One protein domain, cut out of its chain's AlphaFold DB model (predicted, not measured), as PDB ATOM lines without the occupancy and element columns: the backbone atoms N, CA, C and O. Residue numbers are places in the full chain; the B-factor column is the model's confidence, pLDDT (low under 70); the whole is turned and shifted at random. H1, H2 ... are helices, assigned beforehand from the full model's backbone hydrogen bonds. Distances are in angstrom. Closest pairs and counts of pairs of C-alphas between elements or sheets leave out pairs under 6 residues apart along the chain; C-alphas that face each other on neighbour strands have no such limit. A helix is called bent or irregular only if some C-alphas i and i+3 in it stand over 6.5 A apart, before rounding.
ATOM      1  N   ASP A  11     166.017 164.323 208.688       91.88
ATOM      2  CA  ASP A  11     164.615 164.102 208.310       91.88
ATOM      3  C   ASP A  11     164.419 163.390 206.959       91.88
ATOM      4  O   ASP A  11     163.285 163.075 206.601       91.88
ATOM      5  N   ALA A  12     165.480 163.125 206.186       91.31
ATOM      6  CA  ALA A  12     165.347 162.468 204.882       91.31
ATOM      7  C   ALA A  12     164.845 161.024 205.005       91.31
ATOM      8  O   ALA A  12     164.062 160.580 204.168       91.31
ATOM      9  N   ALA A  13     165.250 160.314 206.064       92.62
ATOM     10  CA  ALA A  13     164.750 158.976 206.364       92.62
ATOM     11  C   ALA A  13     163.242 158.994 206.661       92.62
ATOM     12  O   ALA A  13     162.496 158.223 206.069       92.62
ATOM     13  N   LYS A  14     162.782 159.949 207.483       93.56
ATOM     14  CA  LYS A  14     161.354 160.126 207.796       93.56
ATOM     15  C   LYS A  14     160.530 160.482 206.560       93.56
ATOM     16  O   LYS A  14     159.445 159.951 206.376       93.56
ATOM     17  N   TYR A  15     161.054 161.355 205.693       93.56
ATOM     18  CA  TYR A  15     160.406 161.656 204.416       93.56
ATOM     19  C   TYR A  15     160.232 160.393 203.559       93.56
ATOM     20  O   TYR A  15     159.160 160.198 202.996       93.56
ATOM     21  N   LYS A  16     161.267 159.545 203.455       93.12
ATOM     22  CA  LYS A  16     161.194 158.294 202.684       93.12
ATOM     23  C   LYS A  16     160.165 157.334 203.274       93.12
ATOM     24  O   LYS A  16     159.322 156.860 202.534       93.12
ATOM     25  N   ASN A  36     139.451 143.060 191.119       71.50
ATOM     26  CA  ASN A  36     138.069 143.225 190.658       71.50
ATOM     27  C   ASN A  36     137.921 143.072 189.136       71.50
ATOM     28  O   ASN A  36     136.830 142.768 188.648       71.50
ATOM     29  N   TYR A  37     138.997 143.284 188.377       69.50
ATOM     30  CA  TYR A  37     138.984 143.293 186.915       69.50
ATOM     31  C   TYR A  37     139.433 141.976 186.263       69.50
ATOM     32  O   TYR A  37     139.354 141.845 185.036       69.50
ATOM     33  N   GLY A  38     139.860 140.979 187.048       62.28
ATOM     34  CA  GLY A  38     140.003 139.589 186.597       62.28
ATOM     35  C   GLY A  38     140.912 139.375 185.374       62.28
ATOM     36  O   GLY A  38     140.695 138.443 184.603       62.28
ATOM     37  N   GLY A  39     141.904 140.243 185.144       59.56
ATOM     38  CA  GLY A  39     142.910 140.075 184.083       59.56
ATOM     39  C   GLY A  39     142.483 140.436 182.650       59.56
ATOM     40  O   GLY A  39     143.261 140.232 181.713       59.56
ATOM     41  N   ILE A  40     141.294 141.004 182.428       57.44
ATOM     42  CA  ILE A  40     140.864 141.432 181.084       57.44
ATOM     43  C   ILE A  40     141.615 142.728 180.730       57.44
ATOM     44  O   ILE A  40     141.587 143.681 181.498       57.44
ATOM     45  N   ARG A  41     142.332 142.787 179.594       57.59
ATOM     46  CA  ARG A  41     143.389 143.805 179.352       57.59
ATOM     47  C   ARG A  41     143.120 144.887 178.292       57.59
ATOM     48  O   ARG A  41     144.021 145.682 178.043       57.59
ATOM     49  N   LYS A  42     141.948 144.969 177.643       49.31
ATOM     50  CA  LYS A  42     141.741 145.960 176.549       49.31
ATOM     51  C   LYS A  42     140.587 146.951 176.731       49.31
ATOM     52  O   LYS A  42     140.832 148.147 176.606       49.31
ATOM     53  N   GLU A  43     139.373 146.526 177.072       55.56
ATOM     54  CA  GLU A  43     138.280 147.471 177.405       55.56
ATOM     55  C   GLU A  43     138.427 148.028 178.826       55.56
ATOM     56  O   GLU A  43     138.134 149.192 179.103       55.56
ATOM     57  N   THR A  44     139.021 147.222 179.692       56.16
ATOM     58  CA  THR A  44     139.316 147.481 181.096       56.16
ATOM     59  C   THR A  44     140.338 148.584 181.300       56.16
ATOM     60  O   THR A  44     140.227 149.304 182.272       56.16
ATOM     61  N   ALA A  45     141.275 148.819 180.374       55.47
ATOM     62  CA  ALA A  45     142.256 149.902 180.516       55.47
ATOM     63  C   ALA A  45     141.585 151.281 180.670       55.47
ATOM     64  O   ALA A  45     142.067 152.137 181.407       55.47
ATOM     65  N   ARG A  46     140.434 151.489 180.015       59.69
ATOM     66  CA  ARG A  46     139.655 152.730 180.129       59.69
ATOM     67  C   ARG A  46     138.904 152.828 181.470       59.69
ATOM     68  O   ARG A  46     138.694 153.939 181.950       59.69
ATOM     69  N   PHE A  47     138.535 151.691 182.065       57.31
ATOM     70  CA  PHE A  47     137.897 151.586 183.385       57.31
ATOM     71  C   PHE A  47     138.915 151.668 184.532       57.31
ATOM     72  O   PHE A  47     138.744 152.494 185.420       57.31
ATOM     73  N   ILE A  48     140.029 150.944 184.427       62.06
ATOM     74  CA  ILE A  48     141.219 151.040 185.280       62.06
ATOM     75  C   ILE A  48     141.665 152.501 185.350       62.06
ATOM     76  O   ILE A  48     141.697 153.070 186.429       62.06
ATOM     77  N   LEU A  49     141.839 153.193 184.216       65.94
ATOM     78  CA  LEU A  49     142.169 154.624 184.228       65.94
ATOM     79  C   LEU A  49     141.091 155.510 184.874       65.94
ATOM     80  O   LEU A  49     141.421 156.571 185.394       65.94
ATOM     81  N   LYS A  50     139.805 155.143 184.825       73.75
ATOM     82  CA  LYS A  50     138.730 155.929 185.454       73.75
ATOM     83  C   LYS A  50     138.740 155.769 186.975       73.75
ATOM     84  O   LYS A  50     138.541 156.770 187.660       73.75
ATOM     85  N   ASP A  51     139.006 154.565 187.466       73.25
ATOM     86  CA  ASP A  51     139.014 154.233 188.893       73.25
ATOM     87  C   ASP A  51     140.356 154.573 189.556       73.25
ATOM     88  O   ASP A  51     140.394 155.086 190.675       73.25
ATOM     89  N   GLU A  52     141.462 154.417 188.828       75.50
ATOM     90  CA  GLU A  52     142.797 154.814 189.268       75.50
ATOM     91  C   GLU A  52     143.010 156.324 189.194       75.50
ATOM     92  O   GLU A  52     143.778 156.869 189.975       75.50
ATOM     93  N   ARG A  53     142.341 157.064 188.300       84.25
ATOM     94  CA  ARG A  53     142.543 158.524 188.199       84.25
ATOM     95  C   ARG A  53     142.254 159.272 189.510       84.25
ATOM     96  O   ARG A  53     143.038 160.166 189.843       84.25
ATOM     97  N   PRO A  54     141.177 158.979 190.260       87.94
ATOM     98  CA  PRO A  54     140.999 159.466 191.625       87.94
ATOM     99  C   PRO A  54     142.154 159.090 192.559       87.94
ATOM    100  O   PRO A  54     142.625 159.955 193.298       87.94
ATOM    101  N   LEU A  55     142.651 157.850 192.492       87.56
ATOM    102  CA  LEU A  55     143.781 157.388 193.305       87.56
ATOM    103  C   LEU A  55     145.074 158.132 192.958       87.56
ATOM    104  O   LEU A  55     145.756 158.602 193.856       87.56
ATOM    105  N   ILE A  56     145.369 158.330 191.673       87.62
ATOM    106  CA  ILE A  56     146.534 159.081 191.190       87.62
ATOM    107  C   ILE A  56     146.443 160.544 191.637       87.62
ATOM    108  O   ILE A  56     147.436 161.126 192.068       87.62
ATOM    109  N   LYS A  57     145.250 161.156 191.580       91.50
ATOM    110  CA  LYS A  57     145.042 162.515 192.107       91.50
ATOM    111  C   LYS A  57     145.303 162.584 193.610       91.50
ATOM    112  O   LYS A  57     145.941 163.533 194.062       91.50
ATOM    113  N   LYS A  58     144.817 161.598 194.367       92.38
ATOM    114  CA  LYS A  58     145.047 161.504 195.810       92.38
ATOM    115  C   LYS A  58     146.535 161.320 196.115       92.38
ATOM    116  O   LYS A  58     147.085 162.127 196.848       92.38
ATOM    117  N   LEU A  59     147.192 160.364 195.460       92.25
ATOM    118  CA  LEU A  59     148.635 160.132 195.540       92.25
ATOM    119  C   LEU A  59     149.420 161.418 195.264       92.25
ATOM    120  O   LEU A  59     150.287 161.790 196.047       92.25
ATOM    121  N   SER A  60     149.092 162.134 194.183       92.31
ATOM    122  CA  SER A  60     149.749 163.402 193.851       92.31
ATOM    123  C   SER A  60     149.553 164.446 194.950       92.31
ATOM    124  O   SER A  60     150.508 165.122 195.320       92.31
ATOM    125  N   SER A  61     148.336 164.578 195.484       95.38
ATOM    126  CA  SER A  61     148.022 165.519 196.565       95.38
ATOM    127  C   SER A  61     148.755 165.178 197.867       95.38
ATOM    128  O   SER A  61     149.286 166.071 198.534       95.38
ATOM    129  N   ASP A  62     148.809 163.894 198.220       94.31
ATOM    130  CA  ASP A  62     149.470 163.396 199.425       94.31
ATOM    131  C   ASP A  62     150.990 163.586 199.313       94.31
ATOM    132  O   ASP A  62     151.613 164.148 200.217       94.31
ATOM    133  N   MET A  63     151.579 163.254 198.160       93.12
ATOM    134  CA  MET A  63     153.002 163.477 197.878       93.12
ATOM    135  C   MET A  63     153.369 164.965 197.828       93.12
ATOM    136  O   MET A  63     154.420 165.353 198.342       93.12
ATOM    137  N   ASP A  64     152.519 165.827 197.264       93.50
ATOM    138  CA  ASP A  64     152.743 167.278 197.273       93.50
ATOM    139  C   ASP A  64     152.670 167.856 198.688       93.50
ATOM    140  O   ASP A  64     153.463 168.730 199.055       93.50
ATOM    141  N   SER A  65     151.736 167.366 199.504       94.75
ATOM    142  CA  SER A  65     151.606 167.757 200.910       94.75
ATOM    143  C   SER A  65     152.821 167.309 201.716       94.75
ATOM    144  O   SER A  65     153.396 168.110 202.459       94.75
ATOM    145  N   LEU A  66     153.287 166.077 201.493       93.88
ATOM    146  CA  LEU A  66     154.510 165.555 202.090       93.88
ATOM    147  C   LEU A  66     155.729 166.388 201.672       93.88
ATOM    148  O   LEU A  66     156.521 166.817 202.510       93.88
ATOM    149  N   ARG A  67     155.858 166.706 200.381       90.38
ATOM    150  CA  ARG A  67     156.959 167.533 199.873       90.38
ATOM    151  C   ARG A  67     156.943 168.944 200.457       90.38
ATOM    152  O   ARG A  67     158.007 169.504 200.707       90.38
ATOM    153  N   LYS A  68     155.763 169.525 200.702       92.38
ATOM    154  CA  LYS A  68     155.627 170.814 201.402       92.38
ATOM    155  C   LYS A  68     156.041 170.705 202.870       92.38
ATOM    156  O   LYS A  68     156.793 171.563 203.328       92.38
ATOM    157  N   LYS A  69     155.609 169.650 203.572       93.19
ATOM    158  CA  LYS A  69     155.985 169.360 204.969       93.19
ATOM    159  C   LYS A  69     157.502 169.220 205.130       93.19
ATOM    160  O   LYS A  69     158.064 169.765 206.071       93.19
ATOM    161  N   TYR A  70     158.163 168.562 204.179       92.44
ATOM    162  CA  TYR A  70     159.613 168.334 204.176       92.44
ATOM    163  C   TYR A  70     160.386 169.278 203.251       92.44
ATOM    164  O   TYR A  70     161.513 168.972 202.869       92.44
ATOM    165  N   LYS A  71     159.819 170.438 202.889       90.69
ATOM    166  CA  LYS A  71     160.442 171.421 201.980       90.69
ATOM    167  C   LYS A  71     161.901 171.720 202.344       90.69
ATOM    168  O   LYS A  71     162.719 171.876 201.447       90.69
TER     169      LYS A  71
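AT A GLANCE: This is residues 11 to 16 and 36 to 71 of the 75 residues of an uncharacterized protein of Mogibacterium timidum (UniProt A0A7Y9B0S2). One long helix, H2, makes the length of a thin rod, with a short helical turn, H1, near its last residues and an unnamed stretch folding back at its other end. The printed part has 42 residues with two named helices, H1 then H2, and no named strand; the class is all helix. The whole is extended, with a radius of gyration of the C-alphas of 15.4 A and spans of 43 by 17 by 13 A.

IN THESE COORDINATES: H1 is residues 12 to 16, beginning at C-alpha 12 (165.347, 162.468, 204.882). H2 is residues 44 to 69, 36.4 A from first to last C-alpha, from (139.316, 147.481, 181.096) to (155.985, 169.360, 204.969). H2 has a kink of 36 degrees near residue 52; it is neither bent nor irregular, but only just: C-alphas 51 and 54 are 6.2 A apart.

HOW THE PARTS SIT: H1 and H2 are close but not clearly touching; their closest C-alphas, those of Tyr 15 and Leu 66, are 7.4 A apart. Residues 38 to 44 and 49 to 65 stand free. Every O i to N i+4 pair is within hydrogen-bond range in H1, and 20 of 22 in H2.

THE WHOLE: The C-alphas farthest apart, those of Asp 11 and Glu 43, are 43.9 A apart. Residues 17 to 35 are not printed, and C-alphas 16 and 36 are 30.1 A apart across this cut, which lies in the link from H1 to H2. Mean pLDDT of the printed part is 79.9; residues 37 to 49 are under 70.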